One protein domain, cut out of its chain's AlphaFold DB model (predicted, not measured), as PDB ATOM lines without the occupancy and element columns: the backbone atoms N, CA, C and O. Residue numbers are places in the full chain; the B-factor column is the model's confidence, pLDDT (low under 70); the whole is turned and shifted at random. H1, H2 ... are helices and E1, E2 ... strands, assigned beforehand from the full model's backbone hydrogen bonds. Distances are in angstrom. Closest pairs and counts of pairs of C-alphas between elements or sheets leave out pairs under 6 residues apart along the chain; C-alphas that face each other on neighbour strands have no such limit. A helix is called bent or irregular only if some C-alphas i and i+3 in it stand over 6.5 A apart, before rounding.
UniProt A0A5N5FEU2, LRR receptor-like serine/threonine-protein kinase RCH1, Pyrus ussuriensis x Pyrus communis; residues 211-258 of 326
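What this domain is: This is residues 211 to 258 of the 326 residues of the protein "LRR receptor-like serine/threonine-protein kinase RCH1" of Pyrus ussuriensis x Pyrus communis (UniProt A0A5N5FEU2). With little regular structure, this is a pair of short parallel strands, E1 and E2, side by side, with one helix, H1, off to one side and a long loop, residues 238 to 258, that swings away to Gly 246 and folds back toward E2. The 48 printed residues hold 17 in named elements, in the order E1, H1, E2, a mixed class. The whole is compact, with a radius of gyration of the C-alphas of 9.9 A and spans of 25 by 20 by 16 A.

How they stand to each other: E1, residues 211 to 213, and E2, residues 234 to 237, are parallel neighbours at 36 degrees. N 213 and O 236 are within hydrogen-bond range at 2.8 A, as are N 211 and O 234 at 2.9 A. With H1, residues 217 to 226, they form a strand-helix-strand unit, parallel neighbour strands with a helix between them along the chain, whose crossover is right-handed. In H1, 4 of 6 O i to N i+4 pairs are within range.

Where its parts are: E1 begins at C-alpha 211 (26.498, 57.746, -7.029) and measures 6.6 A. E2 measures 10.5 A and ends at C-alpha 237 (28.382, 49.715, -9.215). H1 measures 14.4 A and is irregular: C-alphas 222 and 225 are 9.3 A apart.

The domain as a whole: The C-alphas of Gly 234 and Gly 246, the two farthest apart, are separated by 26.9 A. The printed part has no cut; the link E1 to H1 is tight, and H1 to E2 is short. Residues 239 to 251 have pLDDT under 70.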
ATOM      1  N   GLY A 211      27.508  58.593  -7.652       93.88
ATOM      2  CA  GLY A 211      26.498  57.746  -7.029       93.88
ATOM      3  C   GLY A 211      26.460  56.320  -7.578       93.88
ATOM      4  O   GLY A 211      27.318  55.885  -8.352       93.88
ATOM      5  N   ALA A 212      25.468  55.569  -7.106       92.06
ATOM      6  CA  ALA A 212      25.305  54.159  -7.423       92.06
ATOM      7  C   ALA A 212      24.648  53.959  -8.795       92.06
ATOM      8  O   ALA A 212      23.518  54.391  -9.024       92.06
ATOM      9  N   LEU A 213      25.308  53.215  -9.681       91.12
ATOM     10  CA  LEU A 213      24.777  52.811 -10.977       91.12
ATOM     11  C   LEU A 213      23.652  51.783 -10.785       91.12
ATOM     12  O   LEU A 213      23.878  50.571 -10.694       91.12
ATOM     13  N   SER A 214      22.431  52.301 -10.706       90.31
ATOM     14  CA  SER A 214      21.205  51.559 -10.408       90.31
ATOM     15  C   SER A 214      20.317  51.521 -11.651       90.31
ATOM     16  O   SER A 214      19.301  52.204 -11.711       90.31
ATOM     17  N   LEU A 215      20.734  50.783 -12.681       91.94
ATOM     18  CA  LEU A 215      19.983  50.613 -13.929       91.94
ATOM     19  C   LEU A 215      19.329  49.219 -13.980       91.94
ATOM     20  O   LEU A 215      19.832  48.306 -13.318       91.94
ATOM     21  N   PRO A 216      18.232  49.033 -14.745       92.06
ATOM     22  CA  PRO A 216      17.586  47.733 -14.913       92.06
ATOM     23  C   PRO A 216      18.561  46.672 -15.435       92.06
ATOM     24  O   PRO A 216      19.393  46.959 -16.297       92.06
ATOM     25  N   GLU A 217      18.434  45.439 -14.943       87.88
ATOM     26  CA  GLU A 217      19.340  44.337 -15.296       87.88
ATOM     27  C   GLU A 217      19.336  44.067 -16.805       87.88
ATOM     28  O   GLU A 217      20.395  44.116 -17.431       87.88
ATOM     29  N   ASP A 218      18.153  43.948 -17.411       89.25
ATOM     30  CA  ASP A 218      17.990  43.745 -18.857       89.25
ATOM     31  C   ASP A 218      18.652  44.855 -19.688       89.25
ATOM     32  O   ASP A 218      19.188  44.602 -20.767       89.25
ATOM     33  N   PHE A 219      18.656  46.098 -19.196       91.25
ATOM     34  CA  PHE A 219      19.307  47.219 -19.874       91.25
ATOM     35  C   PHE A 219      20.833  47.071 -19.856       91.25
ATOM     36  O   PHE A 219      21.492  47.254 -20.884       91.25
ATOM     37  N   ILE A 220      21.393  46.695 -18.705       88.81
ATOM     38  CA  ILE A 220      22.826  46.429 -18.550       88.81
ATOM     39  C   ILE A 220      23.257  45.217 -19.374       88.81
ATOM     40  O   ILE A 220      24.305  45.269 -20.016       88.81
ATOM     41  N   GLU A 221      22.463  44.150 -19.406       87.50
ATOM     42  CA  GLU A 221      22.743  42.967 -20.224       87.50
ATOM     43  C   GLU A 221      22.670  43.278 -21.722       87.50
ATOM     44  O   GLU A 221      23.555  42.878 -22.483       87.50
ATOM     45  N   ARG A 222      21.660  44.050 -22.144       88.94
ATOM     46  CA  ARG A 222      21.461  44.459 -23.540       88.94
ATOM     47  C   ARG A 222      22.585  45.354 -24.049       88.94
ATOM     48  O   ARG A 222      23.025  45.197 -25.190       88.94
ATOM     49  N   LEU A 223      23.053  46.310 -23.248       88.19
ATOM     50  CA  LEU A 223      24.107  47.238 -23.663       88.19
ATOM     51  C   LEU A 223      25.513  46.693 -23.421       88.19
ATOM     52  O   LEU A 223      26.386  46.834 -24.285       88.19
ATOM     53  N   GLY A 224      25.745  46.080 -22.262       86.44
ATOM     54  CA  GLY A 224      27.056  45.637 -21.802       86.44
ATOM     55  C   GLY A 224      28.110  46.734 -21.953       86.44
ATOM     56  O   GLY A 224      27.923  47.869 -21.523       86.44
ATOM     57  N   LYS A 225      29.203  46.408 -22.656       83.81
ATOM     58  CA  LYS A 225      30.330  47.324 -22.905       83.81
ATOM     59  C   LYS A 225      29.981  48.551 -23.756       83.81
ATOM     60  O   LYS A 225      30.808  49.451 -23.857       83.81
ATOM     61  N   ARG A 226      28.807  48.580 -24.400       86.38
ATOM     62  CA  ARG A 226      28.351  49.742 -25.179       86.38
ATOM     63  C   ARG A 226      27.883  50.892 -24.296       86.38
ATOM     64  O   ARG A 226      27.843  52.010 -24.788       86.38
ATOM     65  N   LEU A 227      27.556  50.630 -23.027       91.12
ATOM     66  CA  LEU A 227      27.344  51.674 -22.029       91.12
ATOM     67  C   LEU A 227      28.702  52.162 -21.515       91.12
ATOM     68  O   LEU A 227      29.293  51.555 -20.618       91.12
ATOM     69  N   ASP A 228      29.204  53.253 -22.094       90.69
ATOM     70  CA  ASP A 228      30.469  53.846 -21.659       90.69
ATOM     71  C   ASP A 228      30.239  54.891 -20.569       90.69
ATOM     72  O   ASP A 228      29.643  55.941 -20.795       90.69
ATOM     73  N   VAL A 229      30.736  54.594 -19.373       93.38
ATOM     74  CA  VAL A 229      30.679  55.470 -18.193       93.38
ATOM     75  C   VAL A 229      32.075  55.725 -17.613       93.38
ATOM     76  O   VAL A 229      32.200  56.200 -16.483       93.38
ATOM     77  N   ARG A 230      33.145  55.410 -18.358       92.25
ATOM     78  CA  ARG A 230      34.536  55.590 -17.900       92.25
ATOM     79  C   ARG A 230      34.838  57.055 -17.586       92.25
ATOM     80  O   ARG A 230      34.184  57.952 -18.095       92.25
ATOM     81  N   GLY A 231      35.836  57.314 -16.747       92.31
ATOM     82  CA  GLY A 231      36.244  58.686 -16.414       92.31
ATOM     83  C   GLY A 231      35.280  59.445 -15.490       92.31
ATOM     84  O   GLY A 231      35.517  60.614 -15.220       92.31
ATOM     85  N   ASN A 232      34.228  58.793 -14.978       94.75
ATOM     86  CA  ASN A 232      33.342  59.329 -13.944       94.75
ATOM     87  C   ASN A 232      33.768  58.812 -12.565       94.75
ATOM     88  O   ASN A 232      33.297  57.773 -12.103       94.75
ATOM     89  N   ASN A 233      34.679  59.522 -11.901       91.31
ATOM     90  CA  ASN A 233      35.316  59.038 -10.667       91.31
ATOM     91  C   ASN A 233      34.357  58.894  -9.470       91.31
ATOM     92  O   ASN A 233      34.694  58.212  -8.506       91.31
ATOM     93  N   GLY A 234      33.187  59.538  -9.513       92.62
ATOM     94  CA  GLY A 234      32.170  59.430  -8.469       92.62
ATOM     95  C   GLY A 234      31.198  58.261  -8.652       92.62
ATOM     96  O   GLY A 234      30.394  58.021  -7.752       92.62
ATOM     97  N   LEU A 235      31.210  57.580  -9.806       92.81
ATOM     98  CA  LEU A 235      30.297  56.471 -10.087       92.81
ATOM     99  C   LEU A 235      30.800  55.169  -9.476       92.81
ATOM    100  O   LEU A 235      31.984  54.835  -9.550       92.81
ATOM    101  N   CYS A 236      29.866  54.384  -8.953       90.81
ATOM    102  CA  CYS A 236      30.144  53.047  -8.458       90.81
ATOM    103  C   CYS A 236      29.005  52.071  -8.780       90.81
ATOM    104  O   CYS A 236      27.850  52.455  -8.918       90.81
ATOM    105  N   ALA A 237      29.316  50.788  -8.909       86.38
ATOM    106  CA  ALA A 237      28.382  49.715  -9.215       86.38
ATOM    107  C   ALA A 237      27.868  49.036  -7.937       86.38
ATOM    108  O   ALA A 237      28.646  48.694  -7.043       86.38
ATOM    109  N   ILE A 238      26.558  48.779  -7.878       78.88
ATOM    110  CA  ILE A 238      25.918  48.039  -6.772       78.88
ATOM    111  C   ILE A 238      25.626  46.567  -7.096       78.88
ATOM    112  O   ILE A 238      25.473  45.768  -6.175       78.88
ATOM    113  N   ASN A 239      25.558  46.188  -8.379       68.62
ATOM    114  CA  ASN A 239      25.124  44.853  -8.806       68.62
ATOM    115  C   ASN A 239      26.320  43.972  -9.247       68.62
ATOM    116  O   ASN A 239      27.158  44.422 -10.033       68.62
ATOM    117  N   PRO A 240      26.429  42.704  -8.808       62.44
ATOM    118  CA  PRO A 240      27.402  41.770  -9.367       62.44
ATOM    119  C   PRO A 240      27.294  41.598 -10.886       62.44
ATOM    120  O   PRO A 240      28.308  41.256 -11.474       62.44
ATOM    121  N   LEU A 241      26.158  41.885 -11.539       63.84
ATOM    122  CA  LEU A 241      26.021  41.845 -13.007       63.84
ATOM    123  C   LEU A 241      26.967  42.800 -13.750       63.84
ATOM    124  O   LEU A 241      27.303  42.545 -14.900       63.84
ATOM    125  N   TYR A 242      27.490  43.847 -13.106       66.06
ATOM    126  CA  TYR A 242      28.549  44.676 -13.701       66.06
ATOM    127  C   TYR A 242      29.880  43.907 -13.863       66.06
ATOM    128  O   TYR A 242      30.748  44.303 -14.649       66.06
ATOM    129  N   LYS A 243      30.013  42.756 -13.189       59.62
ATOM    130  CA  LYS A 243      31.059  41.741 -13.364       59.62
ATOM    131  C   LYS A 243      30.434  40.474 -13.960       59.62
ATOM    132  O   LYS A 243      29.647  39.787 -13.318       59.62
ATOM    133  N   LYS A 244      30.789  40.103 -15.189       57.16
ATOM    134  CA  LYS A 244      30.231  38.887 -15.799       57.16
ATOM    135  C   LYS A 244      30.635  37.649 -14.977       57.16
ATOM    136  O   LYS A 244      31.824  37.360 -14.839       57.16
ATOM    137  N   LYS A 245      29.653  36.905 -14.440       52.31
ATOM    138  CA  LYS A 245      29.886  35.636 -13.718       52.31
ATOM    139  C   LYS A 245      30.735  34.694 -14.588       52.31
ATOM    140  O   LYS A 245      30.337  34.359 -15.698       52.31
ATOM    141  N   GLY A 246      31.897  34.277 -14.078       53.94
ATOM    142  CA  GLY A 246      32.774  33.296 -14.732       53.94
ATOM    143  C   GLY A 246      33.801  33.848 -15.732       53.94
ATOM    144  O   GLY A 246      34.499  33.056 -16.357       53.94
ATOM    145  N   THR A 247      33.944  35.169 -15.885       53.16
ATOM    146  CA  THR A 247      35.022  35.771 -16.697       53.16
ATOM    147  C   THR A 247      35.691  36.927 -15.961       53.16
ATOM    148  O   THR A 247      35.000  37.734 -15.349       53.16
ATOM    149  N   SER A 248      37.011  37.094 -16.100       50.06
ATOM    150  CA  SER A 248      37.763  38.238 -15.543       50.06
ATOM    151  C   SER A 248      37.446  39.594 -16.202       50.06
ATOM    152  O   SER A 248      38.116  40.585 -15.926       50.06
ATOM    153  N   ALA A 249      36.458  39.656 -17.101       54.34
ATOM    154  CA  ALA A 249      36.088  40.855 -17.840       54.34
ATOM    155  C   ALA A 249      34.833  41.509 -17.241       54.34
ATOM    156  O   ALA A 249      33.761  40.901 -17.196       54.34
ATOM    157  N   ASN A 250      34.957  42.772 -16.828       60.81
ATOM    158  CA  ASN A 250      33.820  43.591 -16.406       60.81
ATOM    159  C   ASN A 250      32.902  43.884 -17.610       60.81
ATOM    160  O   ASN A 250      33.389  44.177 -18.709       60.81
ATOM    161  N   LEU A 251      31.582  43.804 -17.403       66.19
ATOM    162  CA  LEU A 251      30.578  44.222 -18.393       66.19
ATOM    163  C   LEU A 251      30.627  45.739 -18.574       66.19
ATOM    164  O   LEU A 251      30.556  46.222 -19.700       66.19
ATOM    165  N   ILE A 252      30.834  46.459 -17.469       72.31
ATOM    166  CA  ILE A 252      31.039  47.906 -17.419       72.31
ATOM    167  C   ILE A 252      32.185  48.188 -16.447       72.31
ATOM    168  O   ILE A 252      32.225  47.654 -15.340       72.31
ATOM    169  N   SER A 253      33.137  49.023 -16.855       70.62
ATOM    170  CA  SER A 253      34.321  49.337 -16.051       70.62
ATOM    171  C   SER A 253      34.019  50.429 -15.016       70.62
ATOM    172  O   SER A 253      34.324  51.595 -15.252       70.62
ATOM    173  N   THR A 254      33.415  50.060 -13.882       77.00
ATOM    174  CA  THR A 254      33.171  50.949 -12.724       77.00
ATOM    175  C   THR A 254      33.520  50.248 -11.403       77.00
ATOM    176  O   THR A 254      33.348  49.029 -11.297       77.00
ATOM    177  N   PRO A 255      34.052  50.970 -10.395       82.56
ATOM    178  CA  PRO A 255      34.360  50.391  -9.085       82.56
ATOM    179  C   PRO A 255      33.077  49.975  -8.356       82.56
ATOM    180  O   PRO A 255      32.015  50.523  -8.619       82.56
ATOM    181  N   LEU A 256      33.147  49.023  -7.421       84.62
ATOM    182  CA  LEU A 256      31.991  48.684  -6.582       84.62
ATOM    183  C   LEU A 256      31.756  49.774  -5.534       84.62
ATOM    184  O   LEU A 256      32.714  50.329  -4.994       84.62
ATOM    185  N   CYS A 257      30.494  50.060  -5.218       87.38
ATOM    186  CA  CYS A 257      30.178  51.003  -4.152       87.38
ATOM    187  C   CYS A 257      30.681  50.465  -2.811       87.38
ATOM    188  O   CYS A 257      30.349  49.344  -2.417       87.38
ATOM    189  N   LEU A 258      31.461  51.276  -2.093       80.75
ATOM    190  CA  LEU A 258      31.835  50.978  -0.716       80.75
ATOM    191  C   LEU A 258      30.560  51.019   0.128       80.75
ATOM    192  O   LEU A 258      29.963  52.078   0.316       80.75
TER     193      LEU A 258